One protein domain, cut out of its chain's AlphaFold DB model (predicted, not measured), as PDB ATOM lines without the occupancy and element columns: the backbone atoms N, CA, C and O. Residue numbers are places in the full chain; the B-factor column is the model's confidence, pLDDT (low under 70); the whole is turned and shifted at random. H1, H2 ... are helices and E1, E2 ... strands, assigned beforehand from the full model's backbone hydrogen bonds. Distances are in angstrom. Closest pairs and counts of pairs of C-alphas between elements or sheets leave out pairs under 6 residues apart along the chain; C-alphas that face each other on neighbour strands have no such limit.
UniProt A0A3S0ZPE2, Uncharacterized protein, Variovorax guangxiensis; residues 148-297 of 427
ATOM      1  N   ASP A 148      12.799 123.392  -9.129       85.12
ATOM      2  CA  ASP A 148      13.989 123.643  -8.303       85.12
ATOM      3  C   ASP A 148      15.298 123.244  -9.016       85.12
ATOM      4  O   ASP A 148      16.388 123.596  -8.570       85.12
ATOM      5  N   ALA A 149      15.215 122.513 -10.135       89.44
ATOM      6  CA  ALA A 149      16.358 122.234 -11.002       89.44
ATOM      7  C   ALA A 149      16.788 123.437 -11.867       89.44
ATOM      8  O   ALA A 149      17.877 123.400 -12.452       89.44
ATOM      9  N   ILE A 150      15.957 124.481 -11.969       92.75
ATOM     10  CA  ILE A 150      16.295 125.741 -12.639       92.75
ATOM     11  C   ILE A 150      17.105 126.611 -11.672       92.75
ATOM     12  O   ILE A 150      16.722 126.731 -10.509       92.75
ATOM     13  N   PRO A 151      18.214 127.236 -12.119       92.44
ATOM     14  CA  PRO A 151      19.072 127.991 -11.214       92.44
ATOM     15  C   PRO A 151      18.378 129.172 -10.537       92.44
ATOM     16  O   PRO A 151      18.670 129.441  -9.384       92.44
ATOM     17  N   PHE A 152      17.472 129.875 -11.222       91.94
ATOM     18  CA  PHE A 152      16.893 131.129 -10.737       91.94
ATOM     19  C   PHE A 152      15.518 130.992 -10.094       91.94
ATOM     20  O   PHE A 152      14.757 130.061 -10.351       91.94
ATOM     21  N   ARG A 153      15.174 132.004  -9.293       85.19
ATOM     22  CA  ARG A 153      13.831 132.165  -8.734       85.19
ATOM     23  C   ARG A 153      12.858 132.618  -9.816       85.19
ATOM     24  O   ARG A 153      13.220 133.372 -10.718       85.19
ATOM     25  N   THR A 154      11.588 132.267  -9.651       84.56
ATOM     26  CA  THR A 154      10.495 132.717 -10.519       84.56
ATOM     27  C   THR A 154      10.426 134.233 -10.660       84.56
ATOM     28  O   THR A 154      10.211 134.736 -11.754       84.56
ATOM     29  N   GLU A 155      10.697 134.989  -9.594       82.69
ATOM     30  CA  GLU A 155      10.594 136.456  -9.626       82.69
ATOM     31  C   GLU A 155      11.755 137.125 -10.369       82.69
ATOM     32  O   GLU A 155      11.631 138.277 -10.790       82.69
ATOM     33  N   GLN A 156      12.875 136.414 -10.523       90.00
ATOM     34  CA  GLN A 156      14.021 136.873 -11.305       90.00
ATOM     35  C   GLN A 156      13.779 136.715 -12.812       90.00
ATOM     36  O   GLN A 156      14.479 137.339 -13.607       90.00
ATOM     37  N   LEU A 157      12.786 135.917 -13.207       91.94
ATOM     38  CA  LEU A 157      12.480 135.611 -14.597       91.94
ATOM     39  C   LEU A 157      11.188 136.306 -15.048       91.94
ATOM     40  O   LEU A 157      10.245 136.514 -14.286       91.94
ATOM     41  N   GLY A 158      11.157 136.706 -16.312       89.56
ATOM     42  CA  GLY A 158      10.003 137.293 -16.994       89.56
ATOM     43  C   GLY A 158       9.164 136.217 -17.671       89.56
ATOM     44  O   GLY A 158       8.870 136.329 -18.856       89.56
ATOM     45  N   THR A 159       8.878 135.125 -16.964       89.50
ATOM     46  CA  THR A 159       8.223 133.938 -17.524       89.50
ATOM     47  C   THR A 159       7.355 133.237 -16.480       89.50
ATOM     48  O   THR A 159       7.362 133.608 -15.306       89.50
ATOM     49  N   TYR A 160       6.614 132.230 -16.924       85.81
ATOM     50  CA  TYR A 160       5.624 131.497 -16.145       85.81
ATOM     51  C   TYR A 160       6.106 130.068 -15.836       85.81
ATOM     52  O   TYR A 160       7.106 129.594 -16.384       85.81
ATOM     53  N   VAL A 161       5.427 129.394 -14.902       85.31
ATOM     54  CA  VAL A 161       5.818 128.059 -14.411       85.31
ATOM     55  C   VAL A 161       5.701 126.989 -15.501       85.31
ATOM     56  O   VAL A 161       6.593 126.158 -15.627       85.31
ATOM     57  N   ASP A 162       4.668 127.049 -16.333       87.75
ATOM     58  CA  ASP A 162       4.480 126.172 -17.498       87.75
ATOM     59  C   ASP A 162       5.690 126.207 -18.450       87.75
ATOM     60  O   ASP A 162       6.233 125.165 -18.821       87.75
ATOM     61  N   ARG A 163       6.208 127.402 -18.758       91.19
ATOM     62  CA  ARG A 163       7.418 127.577 -19.573       91.19
ATOM     63  C   ARG A 163       8.652 126.995 -18.897       91.19
ATOM     64  O   ARG A 163       9.489 126.387 -19.556       91.19
ATOM     65  N   MET A 164       8.774 127.127 -17.580       92.50
ATOM     66  CA  MET A 164       9.858 126.478 -16.831       92.50
ATOM     67  C   MET A 164       9.778 124.948 -16.908       92.50
ATOM     68  O   MET A 164      10.799 124.274 -17.059       92.50
ATOM     69  N   GLU A 165       8.573 124.389 -16.846       92.62
ATOM     70  CA  GLU A 165       8.348 122.952 -17.001       92.62
ATOM     71  C   GLU A 165       8.653 122.458 -18.420       92.62
ATOM     72  O   GLU A 165       9.228 121.377 -18.573       92.62
ATOM     73  N   GLU A 166       8.336 123.240 -19.454       94.12
ATOM     74  CA  GLU A 166       8.752 122.969 -20.838       94.12
ATOM     75  C   GLU A 166      10.276 122.880 -20.954       94.12
ATOM     76  O   GLU A 166      10.803 121.898 -21.479       94.12
ATOM     77  N   VAL A 167      11.001 123.840 -20.377       95.44
ATOM     78  CA  VAL A 167      12.471 123.838 -20.358       95.44
ATOM     79  C   VAL A 167      13.025 122.579 -19.674       95.44
ATOM     80  O   VAL A 167      13.958 121.946 -20.175       95.44
ATOM     81  N   LEU A 168      12.413 122.129 -18.577       96.12
ATOM     82  CA  LEU A 168      12.785 120.861 -17.936       96.12
ATOM     83  C   LEU A 168      12.472 119.632 -18.796       96.12
ATOM     84  O   LEU A 168      13.225 118.656 -18.765       96.12
ATOM     85  N   LYS A 169      11.368 119.640 -19.554       96.81
ATOM     86  CA  LYS A 169      11.049 118.573 -20.516       96.81
ATOM     87  C   LYS A 169      12.121 118.501 -21.608       96.81
ATOM     88  O   LYS A 169      12.627 117.409 -21.853       96.81
ATOM     89  N   LEU A 170      12.522 119.635 -22.188       97.44
ATOM     90  CA  LEU A 170      13.580 119.695 -23.206       97.44
ATOM     91  C   LEU A 170      14.915 119.159 -22.675       97.44
ATOM     92  O   LEU A 170      15.562 118.349 -23.341       97.44
ATOM     93  N   ARG A 171      15.294 119.530 -21.444       97.00
ATOM     94  CA  ARG A 171      16.515 119.011 -20.809       97.00
ATOM     95  C   ARG A 171      16.460 117.503 -20.590       97.00
ATOM     96  O   ARG A 171      17.429 116.812 -20.881       97.00
ATOM     97  N   ARG A 172      15.333 116.971 -20.102       97.00
ATOM     98  CA  ARG A 172      15.157 115.517 -19.911       97.00
ATOM     99  C   ARG A 172      15.242 114.743 -21.225       97.00
ATOM    100  O   ARG A 172      15.799 113.654 -21.236       97.00
ATOM    101  N   LYS A 173      14.741 115.320 -22.320       97.81
ATOM    102  CA  LYS A 173      14.875 114.762 -23.675       97.81
ATOM    103  C   LYS A 173      16.296 114.878 -24.248       97.81
ATOM    104  O   LYS A 173      16.557 114.335 -25.314       97.81
ATOM    105  N   GLY A 174      17.211 115.577 -23.573       97.56
ATOM    106  CA  GLY A 174      18.573 115.821 -24.056       97.56
ATOM    107  C   GLY A 174      18.654 116.806 -25.226       97.56
ATOM    108  O   GLY A 174      19.692 116.861 -25.880       97.56
ATOM    109  N   LEU A 175      17.580 117.558 -25.500       97.81
ATOM    110  CA  LEU A 175      17.528 118.571 -26.566       97.81
ATOM    111  C   LEU A 175      18.250 119.854 -26.163       97.81
ATOM    112  O   LEU A 175      18.794 120.561 -27.003       97.81
ATOM    113  N   ILE A 176      18.289 120.136 -24.863       98.00
ATOM    114  CA  ILE A 176      19.097 121.210 -24.297       98.00
ATOM    115  C   ILE A 176      19.917 120.689 -23.132       98.00
ATOM    116  O   ILE A 176      19.525 119.760 -22.420       98.00
ATOM    117  N   GLU A 177      21.023 121.362 -22.891       97.19
ATOM    118  CA  GLU A 177      21.806 121.234 -21.677       97.19
ATOM    119  C   GLU A 177      22.072 122.617 -21.097       97.19
ATOM    120  O   GLU A 177      21.892 123.641 -21.762       97.19
ATOM    121  N   TRP A 178      22.461 122.670 -19.827       97.50
ATOM    122  CA  TRP A 178      22.786 123.946 -19.222       97.50
ATOM    123  C   TRP A 178      23.796 123.843 -18.098       97.50
ATOM    124  O   TRP A 178      23.898 122.829 -17.404       97.50
ATOM    125  N   SER A 179      24.471 124.960 -17.869       97.12
ATOM    126  CA  SER A 179      25.319 125.191 -16.709       97.12
ATOM    127  C   SER A 179      24.963 126.518 -16.046       97.12
ATOM    128  O   SER A 179      24.379 127.412 -16.659       97.12
ATOM    129  N   PHE A 180      25.276 126.636 -14.758       97.00
ATOM    130  CA  PHE A 180      25.126 127.882 -14.017       97.00
ATOM    131  C   PHE A 180      26.497 128.344 -13.545       97.00
ATOM    132  O   PHE A 180      27.209 127.583 -12.892       97.00
ATOM    133  N   ILE A 181      26.848 129.583 -13.879       96.69
ATOM    134  CA  ILE A 181      28.089 130.221 -13.449       96.69
ATOM    135  C   ILE A 181      27.718 131.291 -12.419       96.69
ATOM    136  O   ILE A 181      27.167 132.326 -12.809       96.69
ATOM    137  N   PRO A 182      27.960 131.058 -11.116       95.81
ATOM    138  CA  PRO A 182      27.692 132.061 -10.096       95.81
ATOM    139  C   PRO A 182      28.610 133.273 -10.278       95.81
ATOM    140  O   PRO A 182      29.774 133.139 -10.652       95.81
ATOM    141  N   PHE A 183      28.090 134.460  -9.977       94.75
ATOM    142  CA  PHE A 183      28.916 135.654  -9.845       94.75
ATOM    143  C   PHE A 183      29.591 135.647  -8.479       94.75
ATOM    144  O   PHE A 183      28.959 135.941  -7.463       94.75
ATOM    145  N   ASP A 184      30.866 135.280  -8.471       91.44
ATOM    146  CA  ASP A 184      31.730 135.391  -7.304       91.44
ATOM    147  C   ASP A 184      32.240 136.831  -7.111       91.44
ATOM    148  O   ASP A 184      32.003 137.727  -7.928       91.44
ATOM    149  N   GLU A 185      32.956 137.060  -6.012       90.81
ATOM    150  CA  GLU A 185      33.533 138.370  -5.687       90.81
ATOM    151  C   GLU A 185      34.479 138.881  -6.785       90.81
ATOM    152  O   GLU A 185      34.502 140.078  -7.071       90.81
ATOM    153  N   LYS A 186      35.209 137.986  -7.467       92.62
ATOM    154  CA  LYS A 186      36.161 138.355  -8.526       92.62
ATOM    155  C   LYS A 186      35.456 138.876  -9.777       92.62
ATOM    156  O   LYS A 186      35.914 139.851 -10.384       92.62
ATOM    157  N   LEU A 187      34.355 138.237 -10.174       92.88
ATOM    158  CA  LEU A 187      33.520 138.687 -11.286       92.88
ATOM    159  C   LEU A 187      32.779 139.981 -10.935       92.88
ATOM    160  O   LEU A 187      32.670 140.857 -11.788       92.88
ATOM    161  N   LEU A 188      32.305 140.118  -9.695       91.69
ATOM    162  CA  LEU A 188      31.572 141.303  -9.236       91.69
ATOM    163  C   LEU A 188      32.451 142.533  -9.007       91.69
ATOM    164  O   LEU A 188      31.935 143.648  -9.080       91.69
ATOM    165  N   ALA A 189      33.743 142.348  -8.728       92.69
ATOM    166  CA  ALA A 189      34.675 143.457  -8.588       92.69
ATOM    167  C   ALA A 189      34.625 144.361  -9.836       92.69
ATOM    168  O   ALA A 189      34.476 143.846 -10.954       92.69
ATOM    169  N   PRO A 190      34.763 145.687  -9.685       91.25
ATOM    170  CA  PRO A 190      34.816 146.585 -10.831       91.25
ATOM    171  C   PRO A 190      35.996 146.235 -11.749       91.25
ATOM    172  O   PRO A 190      36.937 145.529 -11.373       91.25
ATOM    173  N   ILE A 191      35.896 146.669 -13.001       88.94
ATOM    174  CA  ILE A 191      37.044 146.743 -13.907       88.94
ATOM    175  C   ILE A 191      37.637 148.132 -13.693       88.94
ATOM    176  O   ILE A 191      36.888 149.107 -13.704       88.94
ATOM    177  N   GLU A 192      38.946 148.204 -13.458       87.50
ATOM    178  CA  GLU A 192      39.640 149.478 -13.257       87.50
ATOM    179  C   GLU A 192      39.466 150.410 -14.471       87.50
ATOM    180  O   GLU A 192      39.324 149.918 -15.599       87.50
ATOM    181  N   PRO A 193      39.497 151.744 -14.283       81.19
ATOM    182  CA  PRO A 193      39.459 152.697 -15.390       81.19
ATOM    183  C   PRO A 193      40.521 152.379 -16.452       81.19
ATOM    184  O   PRO A 193      41.684 152.148 -16.129       81.19
ATOM    185  N   GLY A 194      40.120 152.331 -17.726       80.56
ATOM    186  CA  GLY A 194      40.998 151.928 -18.835       80.56
ATOM    187  C   GLY A 194      41.249 150.417 -18.951       80.56
ATOM    188  O   GLY A 194      41.933 149.981 -19.869       80.56
ATOM    189  N   GLY A 195      40.680 149.597 -18.061       84.38
ATOM    190  CA  GLY A 195      40.782 148.136 -18.106       84.38
ATOM    191  C   GLY A 195      39.830 147.458 -19.099       84.38
ATOM    192  O   GLY A 195      39.898 146.233 -19.262       84.38
ATOM    193  N   PHE A 196      38.933 148.213 -19.736       83.75
ATOM    194  CA  PHE A 196      38.114 147.747 -20.857       83.75
ATOM    195  C   PHE A 196      38.938 147.719 -22.146       83.75
ATOM    196  O   PHE A 196      39.710 148.632 -22.425       83.75
ATOM    197  N   LEU A 197      38.751 146.672 -22.946       84.44
ATOM    198  CA  LEU A 197      39.327 146.600 -24.286       84.44
ATOM    199  C   LEU A 197      38.589 147.569 -25.217       84.44
ATOM    200  O   LEU A 197      37.406 147.853 -25.026       84.44
ATOM    201  N   GLU A 198      39.241 148.024 -26.285       78.56
ATOM    202  CA  GLU A 198      38.601 148.897 -27.281       78.56
ATOM    203  C   GLU A 198      37.334 148.253 -27.885       78.56
ATOM    204  O   GLU A 198      36.300 148.906 -28.051       78.56
ATOM    205  N   SER A 199      37.371 146.935 -28.107       71.62
ATOM    206  CA  SER A 199      36.227 146.133 -28.560       71.62
ATOM    207  C   SER A 199      35.066 146.079 -27.554       71.62
ATOM    208  O   SER A 199      33.935 145.763 -27.929       71.62
ATOM    209  N   GLU A 200      35.317 146.414 -26.288       83.31
ATOM    210  CA  GLU A 200      34.341 146.435 -25.196       83.31
ATOM    211  C   GLU A 200      33.810 147.846 -24.919       83.31
ATOM    212  O   GLU A 200      32.686 147.977 -24.439       83.31
ATOM    213  N   ALA A 201      34.532 148.903 -25.307       77.50
ATOM    214  CA  ALA A 201      34.074 150.289 -25.163       77.50
ATOM    215  C   ALA A 201      32.714 150.525 -25.849       77.50
ATOM    216  O   ALA A 201      31.910 151.358 -25.431       77.50
ATOM    217  N   ARG A 202      32.412 149.760 -26.908       70.94
ATOM    218  CA  ARG A 202      31.095 149.783 -27.562       70.94
ATOM    219  C   ARG A 202      29.986 149.228 -26.666       70.94
ATOM    220  O   ARG A 202      28.887 149.775 -26.691       70.94
ATOM    221  N   VAL A 203      30.249 148.161 -25.904       74.19
ATOM    222  CA  VAL A 203      29.247 147.574 -25.005       74.19
ATOM    223  C   VAL A 203      29.053 148.431 -23.763       74.19
ATOM    224  O   VAL A 203      27.920 148.575 -23.326       74.19
ATOM    225  N   GLU A 204      30.119 149.045 -23.247       75.44
ATOM    226  CA  GLU A 204      30.041 150.027 -22.162       75.44
ATOM    227  C   GLU A 204      29.120 151.183 -22.566       75.44
ATOM    228  O   GLU A 204      28.065 151.354 -21.959       75.44
ATOM    229  N   ARG A 205      29.402 151.847 -23.700       75.44
ATOM    230  CA  ARG A 205      28.535 152.909 -24.241       75.44
ATOM    231  C   ARG A 205      27.097 152.447 -24.470       75.44
ATOM    232  O   ARG A 205      26.158 153.166 -24.143       75.44
ATOM    233  N   PHE A 206      26.896 151.256 -25.032       70.38
ATOM    234  CA  PHE A 206      25.554 150.729 -25.287       70.38
ATOM    235  C   PHE A 206      24.788 150.446 -23.986       70.38
ATOM    236  O   PHE A 206      23.625 150.821 -23.850       70.38
ATOM    237  N   ILE A 207      25.429 149.801 -23.009       72.00
ATOM    238  CA  ILE A 207      24.811 149.487 -21.719       72.00
ATOM    239  C   ILE A 207      24.521 150.787 -20.948       72.00
ATOM    240  O   ILE A 207      23.444 150.907 -20.371       72.00
ATOM    241  N   GLU A 208      25.421 151.768 -20.980       71.50
ATOM    242  CA  GLU A 208      25.269 153.060 -20.296       71.50
ATOM    243  C   GLU A 208      24.208 153.967 -20.917       71.50
ATOM    244  O   GLU A 208      23.394 154.543 -20.189       71.50
ATOM    245  N   HIS A 209      24.181 154.082 -22.244       69.19
ATOM    246  CA  HIS A 209      23.326 155.050 -22.930       69.19
ATOM    247  C   HIS A 209      22.008 154.458 -23.446       69.19
ATOM    248  O   HIS A 209      20.996 155.161 -23.464       69.19
ATOM    249  N   GLU A 210      21.975 153.182 -23.843       66.38
ATOM    250  CA  GLU A 210      20.791 152.570 -24.467       66.38
ATOM    251  C   GLU A 210      20.028 151.613 -23.537       66.38
ATOM    252  O   GLU A 210      18.798 151.498 -23.631       66.38
ATOM    253  N   LEU A 211      20.711 150.955 -22.593       64.19
ATOM    254  CA  LEU A 211      20.078 150.065 -21.610       64.19
ATOM    255  C   LEU A 211      19.755 150.834 -20.322       64.19
ATOM    256  O   LEU A 211      20.462 150.774 -19.324       64.19
ATOM    257  N   ALA A 212      18.624 151.542 -20.341       55.19
ATOM    258  CA  ALA A 212      18.204 152.544 -19.350       55.19
ATOM    259  C   ALA A 212      17.897 152.054 -17.903       55.19
ATOM    260  O   ALA A 212      17.044 152.621 -17.221       55.19
ATOM    261  N   GLY A 213      18.553 151.011 -17.387       73.69
ATOM    262  CA  GLY A 213      18.308 150.487 -16.043       73.69
ATOM    263  C   GLY A 213      19.571 150.369 -15.195       73.69
ATOM    264  O   GLY A 213      20.433 149.547 -15.492       73.69
ATOM    265  N   ARG A 214      19.612 151.049 -14.034       78.56
ATOM    266  CA  ARG A 214      20.675 150.877 -13.011       78.56
ATOM    267  C   ARG A 214      20.932 149.407 -12.654       78.56
ATOM    268  O   ARG A 214      22.046 149.029 -12.316       78.56
ATOM    269  N   GLY A 215      19.898 148.564 -12.727       83.50
ATOM    270  CA  GLY A 215      20.018 147.128 -12.482       83.50
ATOM    271  C   GLY A 215      20.735 146.344 -13.588       83.50
ATOM    272  O   GLY A 215      21.258 145.276 -13.289       83.50
ATOM    273  N   ILE A 216      20.737 146.825 -14.836       86.06
ATOM    274  CA  ILE A 216      21.490 146.229 -15.953       86.06
ATOM    275  C   ILE A 216      22.942 146.708 -15.907       86.06
ATOM    276  O   ILE A 216      23.836 145.891 -16.086       86.06
ATOM    277  N   LEU A 217      23.189 147.978 -15.561       85.44
ATOM    278  CA  LEU A 217      24.549 148.521 -15.420       85.44
ATOM    279  C   LEU A 217      25.419 147.708 -14.456       85.44
ATOM    280  O   LEU A 217      26.581 147.436 -14.732       85.44
ATOM    281  N   ARG A 218      24.832 147.207 -13.363       88.88
ATOM    282  CA  ARG A 218      25.528 146.333 -12.401       88.88
ATOM    283  C   ARG A 218      25.992 144.993 -12.989       88.88
ATOM    284  O   ARG A 218      26.766 144.298 -12.340       88.88
ATOM    285  N   LEU A 219      25.507 144.608 -14.170       90.69
ATOM    286  CA  LEU A 219      25.908 143.390 -14.872       90.69
ATOM    287  C   LEU A 219      27.097 143.612 -15.815       90.69
ATOM    288  O   LEU A 219      27.680 142.622 -16.244       90.69
ATOM    289  N   LEU A 220      27.473 144.861 -16.121       88.44
ATOM    290  CA  LEU A 220      28.528 145.181 -17.089       88.44
ATOM    291  C   LEU A 220      29.839 144.455 -16.755       88.44
ATOM    292  O   LEU A 220      30.270 143.582 -17.499       88.44
ATOM    293  N   HIS A 221      30.428 144.741 -15.593       90.06
ATOM    294  CA  HIS A 221      31.715 144.168 -15.194       90.06
ATOM    295  C   HIS A 221      31.739 142.630 -15.128       90.06
ATOM    296  O   HIS A 221      32.627 142.038 -15.753       90.06
ATOM    297  N   PRO A 222      30.802 141.947 -14.432       93.88
ATOM    298  CA  PRO A 222      30.830 140.488 -14.376       93.88
ATOM    299  C   PRO A 222      30.613 139.849 -15.748       93.88
ATOM    300  O   PRO A 222      31.243 138.832 -16.035       93.88
ATOM    301  N   LEU A 223      29.781 140.436 -16.618       93.31
ATOM    302  CA  LEU A 223      29.573 139.913 -17.968       93.31
ATOM    303  C   LEU A 223      30.790 140.127 -18.860       93.31
ATOM    304  O   LEU A 223      31.187 139.184 -19.534       93.31
ATOM    305  N   THR A 224      31.424 141.299 -18.821       92.00
ATOM    306  CA  THR A 224      32.662 141.555 -19.569       92.00
ATOM    307  C   THR A 224      33.751 140.558 -19.179       92.00
ATOM    308  O   THR A 224      34.286 139.856 -20.035       92.00
ATOM    309  N   LYS A 225      34.017 140.397 -17.876       93.75
ATOM    310  CA  LYS A 225      35.005 139.424 -17.375       93.75
ATOM    311  C   LYS A 225      34.666 137.984 -17.762       93.75
ATOM    312  O   LYS A 225      35.570 137.202 -18.051       93.75
ATOM    313  N   LEU A 226      33.383 137.621 -17.741       95.44
ATOM    314  CA  LEU A 226      32.939 136.280 -18.102       95.44
ATOM    315  C   LEU A 226      33.070 136.020 -19.608       95.44
ATOM    316  O   LEU A 226      33.572 134.968 -19.995       95.44
ATOM    317  N   MET A 227      32.660 136.966 -20.455       94.00
ATOM    318  CA  MET A 227      32.721 136.805 -21.911       94.00
ATOM    319  C   MET A 227      34.157 136.752 -22.425       94.00
ATOM    320  O   MET A 227      34.424 135.956 -23.312       94.00
ATOM    321  N   ARG A 228      35.114 137.454 -21.801       91.88
ATOM    322  CA  ARG A 228      36.548 137.272 -22.113       91.88
ATOM    323  C   ARG A 228      37.007 135.813 -22.006       91.88
ATOM    324  O   ARG A 228      37.922 135.411 -22.712       91.88
ATOM    325  N   LYS A 229      36.398 135.034 -21.102       92.94
ATOM    326  CA  LYS A 229      36.713 133.610 -20.904       92.94
ATOM    327  C   LYS A 229      35.904 132.693 -21.815       92.94
ATOM    328  O   LYS A 229      36.431 131.679 -22.251       92.94
ATOM    329  N   LEU A 230      34.624 133.001 -22.029       93.12
ATOM    330  CA  LEU A 230      33.708 132.132 -22.777       93.12
ATOM    331  C   LEU A 230      33.749 132.353 -24.289       93.12
ATOM    332  O   LEU A 230      33.467 131.428 -25.034       93.12
ATOM    333  N   GLU A 231      34.074 133.564 -24.727       91.19
ATOM    334  CA  GLU A 231      34.043 133.992 -26.125       91.19
ATOM    335  C   GLU A 231      35.362 134.716 -26.458       91.19
ATOM    336  O   GLU A 231      35.359 135.921 -26.736       91.19
ATOM    337  N   PRO A 232      36.523 134.032 -26.382       83.88
ATOM    338  CA  PRO A 232      37.799 134.641 -26.744       83.88
ATOM    339  C   PRO A 232      37.769 135.041 -28.229       83.88
ATOM    340  O   PRO A 232      37.607 134.199 -29.105       83.88
ATOM    341  N   GLY A 233      37.868 136.343 -28.515       78.62
ATOM    342  CA  GLY A 233      37.713 136.898 -29.872       78.62
ATOM    343  C   GLY A 233      36.270 137.263 -30.260       78.62
ATOM    344  O   GLY A 233      36.038 137.831 -31.330       78.62
ATOM    345  N   GLY A 234      35.300 137.004 -29.380       84.12
ATOM    346  CA  GLY A 234      33.911 137.404 -29.558       84.12
ATOM    347  C   GLY A 234      33.759 138.924 -29.619       84.12
ATOM    348  O   GLY A 234      34.292 139.669 -28.798       84.12
ATOM    349  N   SER A 235      33.002 139.402 -30.605       83.69
ATOM    350  CA  SER A 235      32.663 140.822 -30.734       83.69
ATOM    351  C   SER A 235      31.334 141.127 -30.045       83.69
ATOM    352  O   SER A 235      30.405 140.316 -30.085       83.69
ATOM    353  N   TRP A 236      31.234 142.303 -29.420       86.94
ATOM    354  CA  TRP A 236      30.002 142.773 -28.787       86.94
ATOM    355  C   TRP A 236      29.060 143.437 -29.792       86.94
ATOM    356  O   TRP A 236      29.452 144.340 -30.536       86.94
ATOM    357  N   HIS A 237      27.790 143.035 -29.760       82.25
ATOM    358  CA  HIS A 237      26.738 143.560 -30.624       82.25
ATOM    359  C   HIS A 237      25.445 143.814 -29.846       82.25
ATOM    360  O   HIS A 237      25.071 143.050 -28.948       82.25
ATOM    361  N   SER A 238      24.720 144.863 -30.234       77.12
ATOM    362  CA  SER A 238      23.340 145.052 -29.798       77.12
ATOM    363  C   SER A 238      22.435 144.069 -30.542       77.12
ATOM    364  O   SER A 238      22.468 143.958 -31.769       77.12
ATOM    365  N   ALA A 239      21.607 143.332 -29.804       70.62
ATOM    366  CA  ALA A 239      20.562 142.533 -30.429       70.62
ATOM    367  C   ALA A 239      19.392 143.474 -30.755       70.62
ATOM    368  O   ALA A 239      18.801 144.071 -29.853       70.62
ATOM    369  N   HIS A 240      19.105 143.654 -32.046       61.25
ATOM    370  CA  HIS A 240      18.177 144.670 -32.549       61.25
ATOM    371  C   HIS A 240      16.824 144.668 -31.808       61.25
ATOM    372  O   HIS A 240      16.232 143.617 -31.551       61.25
ATOM    373  N   GLY A 241      16.331 145.866 -31.472       61.09
ATOM    374  CA  GLY A 241      14.960 146.093 -31.001       61.09
ATOM    375  C   GLY A 241      14.661 145.795 -29.525       61.09
ATOM    376  O   GLY A 241      13.506 145.921 -29.125       61.09
ATOM    377  N   ALA A 242      15.639 145.419 -28.685       68.12
ATOM    378  CA  ALA A 242      15.370 145.147 -27.267       68.12
ATOM    379  C   ALA A 242      16.468 145.637 -26.310       68.12
ATOM    380  O   ALA A 242      17.571 145.098 -26.278       68.12
ATOM    381  N   ARG A 243      16.102 146.562 -25.409       76.75
ATOM    382  CA  ARG A 243      16.957 147.120 -24.335       76.75
ATOM    383  C   ARG A 243      17.320 146.134 -23.209       76.75
ATOM    384  O   ARG A 243      17.633 146.531 -22.090       76.75
ATOM    385  N   THR A 244      17.235 144.839 -23.462       85.56
ATOM    386  CA  THR A 244      17.548 143.779 -22.494       85.56
ATOM    387  C   THR A 244      18.307 142.632 -23.147       85.56
ATOM    388  O   THR A 244      18.390 141.551 -22.571       85.56
ATOM    389  N   LYS A 245      18.842 142.839 -24.357       89.06
ATOM    390  CA  LYS A 245      19.520 141.801 -25.128       89.06
ATOM    391  C   LYS A 245      20.831 142.323 -25.697       89.06
ATOM    392  O   LYS A 245      20.853 143.344 -26.380       89.06
ATOM    393  N   ILE A 246      21.905 141.589 -25.449       90.00
ATOM    394  CA  ILE A 246      23.224 141.849 -26.032       90.00
ATOM    395  C   ILE A 246      23.842 140.537 -26.480       90.00
ATOM    396  O   ILE A 246      23.504 139.477 -25.959       90.00
ATOM    397  N   ARG A 247      24.746 140.602 -27.449       90.62
ATOM    398  CA  ARG A 247      25.456 139.439 -27.967       90.62
ATOM    399  C   ARG A 247      26.958 139.648 -27.836       90.62
ATOM    400  O   ARG A 247      27.434 140.748 -28.099       90.62
ATOM    401  N   CYS A 248      27.678 138.600 -27.456       91.62
ATOM    402  CA  CYS A 248      29.133 138.523 -27.538       91.62
ATOM    403  C   CYS A 248      29.491 137.206 -28.226       91.62
ATOM    404  O   CYS A 248      29.128 136.152 -27.709       91.62
ATOM    405  N   GLY A 249      30.111 137.263 -29.409       90.94
ATOM    406  CA  GLY A 249      30.431 136.058 -30.187       90.94
ATOM    407  C   GLY A 249      29.210 135.151 -30.404       90.94
ATOM    408  O   GLY A 249      28.157 135.604 -30.873       90.94
ATOM    409  N   GLY A 250      29.326 133.882 -30.015       93.62
ATOM    410  CA  GLY A 250      28.253 132.886 -30.071       93.62
ATOM    411  C   GLY A 250      27.251 132.933 -28.918       93.62
ATOM    412  O   GLY A 250      26.333 132.110 -28.887       93.62
ATOM    413  N   THR A 251      27.369 133.882 -27.990       95.88
ATOM    414  CA  THR A 251      26.502 133.987 -26.811       95.88
ATOM    415  C   THR A 251      25.492 135.122 -26.937       95.88
ATOM    416  O   THR A 251      25.857 136.298 -26.985       95.88
ATOM    417  N   LEU A 252      24.198 134.791 -26.885       94.94
ATOM    418  CA  LEU A 252      23.117 135.775 -26.758       94.94
ATOM    419  C   LEU A 252      22.676 135.902 -25.296       94.94
ATOM    420  O   LEU A 252      22.124 134.971 -24.712       94.94
ATOM    421  N   LEU A 253      22.892 137.075 -24.709       94.88
ATOM    422  CA  LEU A 253      22.587 137.380 -23.317       94.88
ATOM    423  C   LEU A 253      21.232 138.086 -23.197       94.88
ATOM    424  O   LEU A 253      20.992 139.107 -23.841       94.88
ATOM    425  N   TYR A 254      20.371 137.568 -22.322       94.44
ATOM    426  CA  TYR A 254      19.104 138.177 -21.921       94.44
ATOM    427  C   TYR A 254      19.220 138.706 -20.492       94.44
ATOM    428  O   TYR A 254      19.441 137.941 -19.553       94.44
ATOM    429  N   LEU A 255      19.051 140.017 -20.331       92.69
ATOM    430  CA  LEU A 255      19.379 140.753 -19.115       92.69
ATOM    431  C   LEU A 255      18.132 141.206 -18.338       92.69
ATOM    432  O   LEU A 255      17.080 141.508 -18.905       92.69
ATOM    433  N   GLY A 256      18.273 141.338 -17.020       91.12
ATOM    434  CA  GLY A 256      17.321 142.031 -16.152       91.12
ATOM    435  C   GLY A 256      16.198 141.148 -15.613       91.12
ATOM    436  O   GLY A 256      16.364 140.530 -14.564       91.12
ATOM    437  N   LYS A 257      15.052 141.091 -16.299       90.88
ATOM    438  CA  LYS A 257      13.960 140.147 -15.986       90.88
ATOM    439  C   LYS A 257      13.693 139.244 -17.200       90.88
ATOM    440  O   LYS A 257      12.664 139.389 -17.862       90.88
ATOM    441  N   PRO A 258      14.654 138.376 -17.560       92.62
ATOM    442  CA  PRO A 258      14.645 137.667 -18.833       92.62
ATOM    443  C   PRO A 258      13.561 136.584 -18.899       92.62
ATOM    444  O   PRO A 258      13.305 135.885 -17.918       92.62
ATOM    445  N   GLY A 259      12.938 136.429 -20.070       92.50
ATOM    446  CA  GLY A 259      12.157 135.233 -20.409       92.50
ATOM    447  C   GLY A 259      13.062 134.035 -20.742       92.50
ATOM    448  O   GLY A 259      14.273 134.106 -20.545       92.50
ATOM    449  N   LEU A 260      12.489 132.954 -21.287       93.94
ATOM    450  CA  LEU A 260      13.221 131.738 -21.697       93.94
ATOM    451  C   LEU A 260      13.084 131.497 -23.212       93.94
ATOM    452  O   LEU A 260      12.207 130.755 -23.651       93.94
ATOM    453  N   PRO A 261      13.922 132.134 -24.042       92.88
ATOM    454  CA  PRO A 261      13.801 132.124 -25.496       92.88
ATOM    455  C   PRO A 261      14.533 130.921 -26.109       92.88
ATOM    456  O   PRO A 261      15.382 131.090 -26.979       92.88
ATOM    457  N   ILE A 262      14.228 129.708 -25.636       94.12
ATOM    458  CA  ILE A 262      14.965 128.486 -26.007       94.12
ATOM    459  C   ILE A 262      14.929 128.223 -27.514       94.12
ATOM    460  O   ILE A 262      15.949 127.846 -28.076       94.12
ATOM    461  N   HIS A 263      13.808 128.552 -28.166       92.38
ATOM    462  CA  HIS A 263      13.616 128.454 -29.621       92.38
ATOM    463  C   HIS A 263      14.681 129.188 -30.452       92.38
ATOM    464  O   HIS A 263      14.786 128.983 -31.649       92.38
ATOM    465  N   ARG A 264      15.459 130.101 -29.853       91.75
ATOM    466  CA  ARG A 264      16.538 130.802 -30.564       91.75
ATOM    467  C   ARG A 264      17.734 129.907 -30.867       91.75
ATOM    468  O   ARG A 264      18.540 130.297 -31.705       91.75
ATOM    469  N   LEU A 265      17.860 128.771 -30.181       92.81
ATOM    470  CA  LEU A 265      18.857 127.752 -30.500       92.81
ATOM    471  C   LEU A 265      18.492 126.989 -31.781       92.81
ATOM    472  O   LEU A 265      19.388 126.484 -32.445       92.81
ATOM    473  N   ASP A 266      17.226 126.951 -32.184       90.25
ATOM    474  CA  ASP A 266      16.819 126.202 -33.371       90.25
ATOM    475  C   ASP A 266      17.227 126.964 -34.646       90.25
ATOM    476  O   ASP A 266      16.937 128.155 -34.791       90.25
ATOM    477  N   GLY A 267      17.950 126.299 -35.555       79.25
ATOM    478  CA  GLY A 267      18.278 126.815 -36.893       79.25
ATOM    479  C   GLY A 267      19.269 127.987 -36.949       79.25
ATOM    480  O   GLY A 267      19.636 128.423 -38.035       79.25
ATOM    481  N   ASN A 268      19.740 128.512 -35.813       88.31
ATOM    482  CA  ASN A 268      20.678 129.635 -35.801       88.31
ATOM    483  C   ASN A 268      22.138 129.168 -35.854       88.31
ATOM    484  O   ASN A 268      22.721 128.817 -34.822       88.31
ATOM    485  N   ALA A 269      22.749 129.252 -37.037       89.31
ATOM    486  CA  ALA A 269      24.098 128.749 -37.272       89.31
ATOM    487  C   ALA A 269      25.202 129.433 -36.454       89.31
ATOM    488  O   ALA A 269      26.261 128.853 -36.237       89.31
ATOM    489  N   THR A 270      24.962 130.648 -35.966       91.00
ATOM    490  CA  THR A 270      25.981 131.453 -35.275       91.00
ATOM    491  C   THR A 270      25.796 131.477 -33.763       91.00
ATOM    492  O   THR A 270      26.671 131.951 -33.040       91.00
ATOM    493  N   LEU A 271      24.643 131.031 -33.261       92.94
ATOM    494  CA  LEU A 271      24.341 131.042 -31.838       92.94
ATOM    495  C   LEU A 271      24.788 129.724 -31.212       92.94
ATOM    496  O   LEU A 271      24.200 128.685 -31.482       92.94
ATOM    497  N   GLN A 272      25.782 129.764 -30.334       94.19
ATOM    498  CA  GLN A 272      26.221 128.606 -29.554       94.19
ATOM    499  C   GLN A 272      25.368 128.418 -28.299       94.19
ATOM    500  O   GLN A 272      25.013 127.298 -27.927       94.19
ATOM    501  N   GLN A 273      25.070 129.526 -27.616       96.44
ATOM    502  CA  GLN A 273      24.475 129.486 -26.286       96.44
ATOM    503  C   GLN A 273      23.646 130.727 -25.961       96.44
ATOM    504  O   GLN A 273      23.873 131.827 -26.470       96.44
ATOM    505  N   ILE A 274      22.686 130.550 -25.059       97.50
ATOM    506  CA  ILE A 274      21.870 131.623 -24.494       97.50
ATOM    507  C   ILE A 274      22.269 131.811 -23.034       97.50
ATOM    508  O   ILE A 274      22.211 130.865 -22.253       97.50
ATOM    509  N   GLY A 275      22.629 133.032 -22.646       97.81
ATOM    510  CA  GLY A 275      22.844 133.385 -21.244       97.81
ATOM    511  C   GLY A 275      21.644 134.116 -20.662       97.81
ATOM    512  O   GLY A 275      21.304 135.216 -21.088       97.81
ATOM    513  N   ILE A 276      21.010 133.527 -19.653       97.69
ATOM    514  CA  ILE A 276      19.945 134.159 -18.874       97.69
ATOM    515  C   ILE A 276      20.587 134.837 -17.662       97.69
ATOM    516  O   ILE A 276      21.206 134.168 -16.830       97.69
ATOM    517  N   VAL A 277      20.456 136.163 -17.577       96.19
ATOM    518  CA  VAL A 277      21.147 136.997 -16.582       96.19
ATOM    519  C   VAL A 277      20.169 137.962 -15.909       96.19
ATOM    520  O   VAL A 277      19.992 139.104 -16.342       96.19
ATOM    521  N   PRO A 278      19.497 137.533 -14.833       95.00
ATOM    522  CA  PRO A 278      18.651 138.426 -14.067       95.00
ATOM    523  C   PRO A 278      19.429 139.561 -13.393       95.00
ATOM    524  O   PRO A 278      20.649 139.504 -13.235       95.00
ATOM    525  N   HIS A 279      18.713 140.580 -12.918       92.69
ATOM    526  CA  HIS A 279      19.299 141.596 -12.046       92.69
ATOM    527  C   HIS A 279      19.967 140.970 -10.815       92.69
ATOM    528  O   HIS A 279      19.394 140.089 -10.165       92.69
ATOM    529  N   ILE A 280      21.137 141.503 -10.439       91.12
ATOM    530  CA  ILE A 280      21.797 141.146  -9.180       91.12
ATOM    531  C   ILE A 280      20.881 141.538  -8.023       91.12
ATOM    532  O   ILE A 280      20.556 142.715  -7.826       91.12
ATOM    533  N   SER A 281      20.501 140.544  -7.230       87.75
ATOM    534  CA  SER A 281      19.660 140.713  -6.054       87.75
ATOM    535  C   SER A 281      20.430 140.361  -4.785       87.75
ATOM    536  O   SER A 281      21.374 139.575  -4.796       87.75
ATOM    537  N   THR A 282      20.002 140.908  -3.653       83.88
ATOM    538  CA  THR A 282      20.556 140.541  -2.341       83.88
ATOM    539  C   THR A 282      20.185 139.122  -1.907       83.88
ATOM    540  O   THR A 282      20.799 138.593  -0.987       83.88
ATOM    541  N   ARG A 283      19.176 138.510  -2.545       80.50
ATOM    542  CA  ARG A 283      18.693 137.156  -2.225       80.50
ATOM    543  C   ARG A 283      19.435 136.072  -3.003       80.50
ATOM    544  O   ARG A 283      19.516 134.941  -2.534       80.50
ATOM    545  N   GLY A 284      19.973 136.435  -4.167       84.06
ATOM    546  CA  GLY A 284      20.510 135.490  -5.133       84.06
ATOM    547  C   GLY A 284      19.434 134.534  -5.674       84.06
ATOM    548  O   GLY A 284      18.243 134.743  -5.433       84.06
ATOM    549  N   PRO A 285      19.842 133.488  -6.405       89.81
ATOM    550  CA  PRO A 285      21.184 133.314  -6.961       89.81
ATOM    551  C   PRO A 285      21.543 134.435  -7.939       89.81
ATOM    552  O   PRO A 285      20.688 134.934  -8.670       89.81
ATOM    553  N   ASN A 286      22.815 134.830  -7.939       93.56
ATOM    554  CA  ASN A 286      23.372 135.811  -8.867       93.56
ATOM    555  C   ASN A 286      24.396 135.103  -9.750       93.56
ATOM    556  O   ASN A 286      25.285 134.428  -9.235       93.56
ATOM    557  N   GLY A 287      24.256 135.223 -11.064       95.88
ATOM    558  CA  GLY A 287      25.104 134.516 -12.016       95.88
ATOM    559  C   GLY A 287      24.516 134.520 -13.417       95.88
ATOM    560  O   GLY A 287      23.546 135.227 -13.693       95.88
ATOM    561  N   VAL A 288      25.084 133.678 -14.277       97.62
ATOM    562  CA  VAL A 288      24.592 133.422 -15.633       97.62
ATOM    563  C   VAL A 288      24.146 131.974 -15.737       97.62
ATOM    564  O   VAL A 288      24.906 131.053 -15.434       97.62
ATOM    565  N   TRP A 289      22.916 131.765 -16.195       97.94
ATOM    566  CA  TRP A 289      22.446 130.449 -16.613       97.94
ATOM    567  C   TRP A 289      22.667 130.309 -18.116       97.94
ATOM    568  O   TRP A 289      21.995 130.968 -18.905       97.94
ATOM    569  N   LEU A 290      23.645 129.488 -18.491       98.25
ATOM    570  CA  LEU A 290      24.008 129.223 -19.878       98.25
ATOM    571  C   LEU A 290      23.247 128.002 -20.367       98.25
ATOM    572  O   LEU A 290      23.406 126.919 -19.806       98.25
ATOM    573  N   ILE A 291      22.444 128.179 -21.407       98.25
ATOM    574  CA  ILE A 291      21.655 127.129 -22.045       98.25
ATOM    575  C   ILE A 291      22.217 126.884 -23.442       98.25
ATOM    576  O   ILE A 291      22.435 127.831 -24.197       98.25
ATOM    577  N   ARG A 292      22.449 125.615 -23.771       97.12
ATOM    578  CA  ARG A 292      23.033 125.154 -25.034       97.12
ATOM    579  C   ARG A 292      22.164 124.074 -25.652       97.12
ATOM    580  O   ARG A 292      21.331 123.471 -24.969       97.12
ATOM    581  N   ARG A 293      22.406 123.800 -26.931       96.88
ATOM    582  CA  ARG A 293      21.893 122.600 -27.590       96.88
ATOM    583  C   ARG A 293      22.471 121.368 -26.900       96.88
ATOM    584  O   ARG A 293      23.671 121.299 -26.660       96.88
ATOM    585  N   GLY A 294      21.612 120.424 -26.544       96.75
ATOM    586  CA  GLY A 294      22.028 119.156 -25.956       96.75
ATOM    587  C   GLY A 294      22.403 118.141 -27.034       96.75
ATOM    588  O   GLY A 294      22.106 118.324 -28.211       96.75
ATOM    589  N   ARG A 295      23.016 117.031 -26.623       95.19
ATOM    590  CA  ARG A 295      23.472 115.958 -27.527       95.19
ATOM    591  C   ARG A 295      22.404 115.383 -28.472       95.19
ATOM    592  O   ARG A 295      22.764 114.855 -29.513       95.19
ATOM    593  N   ASN A 296      21.118 115.461 -28.111       96.75
ATOM    594  CA  ASN A 296      20.018 114.940 -28.931       96.75
ATOM    595  C   ASN A 296      19.389 116.018 -29.831       96.75
ATOM    596  O   ASN A 296      18.397 115.750 -30.500       96.75
ATOM    597  N   HIS A 297      19.897 117.248 -29.808       95.81
ATOM    598  CA  HIS A 297      19.429 118.310 -30.691       95.81
ATOM    599  C   HIS A 297      19.837 118.018 -32.141       95.81
ATOM    600  O   HIS A 297      20.969 117.595 -32.371       95.81
TER     601      HIS A 297
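Overview. This is residues 148 to 297 of the 427 residues of an uncharacterized protein of Variovorax guangxiensis (UniProt A0A3S0ZPE2). A strongly twisted sheet of six strands runs through the domain, with helix H5 packed over one face of it. Helix H3 runs along the edge strand E2 at one end of the sheet, while H1 stands up from the sheet at the other edge strand, E1; short H2 packs on H5, and short H4 and H6 only graze the sheet. The printed part has 150 residues with six named helices and six named strands, in the chain order H1 E1 H2 H3 H4 H5 E2 E3 E4 H6 E5 E6, of mixed class, helices and strands. The sheet is mixed, in the order E1 E6 E5 E4 E3 E2, with E5 and E4 parallel and the other neighbours antiparallel. The whole is compact, with a radius of gyration of the C-alphas of 15.0 A, and spans 46 by 36 by 29 A.

Arrangement. The sheet's edge strands are E1, residues 176 to 182, and E2, residues 236 to 238; from edge to edge the strands' lines turn by 109 degrees. E1 is antiparallel to E6, residues 287 to 293, with N 179 and O 290 at 3.0 A. E6 forms a hairpin with E5, residues 273 to 278, with N 276 and O 289 at 2.8 A. E5 is parallel to E4, residues 251 to 256, at 14 degrees, with N 254 and O 275 at 2.8 A. E3, residues 245 to 248, forms hairpins with E4, N 253 and O 246 at 2.8 A, and with E2, N 237 and O 247 at 2.8 A; E2, E3 and E4 are a meander, each strand the antiparallel neighbour of the one before. E4, H6, residues 262 to 265, and E5 make a strand-helix-strand unit, two parallel neighbour strands with a helix between, and its crossover is right-handed. H5, residues 220 to 230, is on the sheet; the closest C-alphas of H5 and E3 are those of Met 227 and Cys 248, 6.9 A apart. H3, residues 198 to 209, lies over E2 at a height over the sheet of 8.5 A and runs along it at 15 degrees on the local plane; their closest C-alphas are those of Val 203 and Trp 236, 6.2 A apart. H3 and H5 only just touch, with 3 pairs of C-alphas within 8 A, the closest those of Glu 204 and Leu 220 at 7.2 A; they run opposite ways at a tilt of 36 degrees, only just steep. H2, residues 185 to 188, touches H5, the closest C-alphas being those of Leu 187 and Pro 222, 4.5 A apart. H4, residues 214 to 217, only just touches H3, only at the corner, with 3 pairs of C-alphas within 8 A, the closest those of Ile 207 and Leu 217 at 6.4 A. H1, residues 161 to 172, lies over E1 and stands up from the sheet at 59 degrees; the closest C-alphas are those of Arg 171 and Glu 177, 5.8 A apart. H1 and H5 are apart. Every O i to N i+4 pair is within hydrogen-bond range in H1, against 6 of 8 in H3 and 6 of 7 in H5; H2, H4 and H6 are too short for such a pair.

Along the chain. H1 begins at C-alpha 161 (5.818, 128.059, -14.411) and is 16.6 A long; H3 is 17.0 A and H5 15.1 A. E1 is 19.8 A, E4 and E5 are 16.2 A each, and E6 is 19.9 A, ending at C-alpha 293 (21.893, 122.600, -27.590). The short elements are E2, E3, H2, H4 and H6.

Size, cuts and confidence. The two C-alphas farthest apart are those of Lys 173 and Pro 193, 46.0 A. The printed part has no cut and no long link; residues 148 to 160 hold no named element. The mean pLDDT of the printed part is 88.5, and residues 209 to 212 and 240 to 242 are under 70.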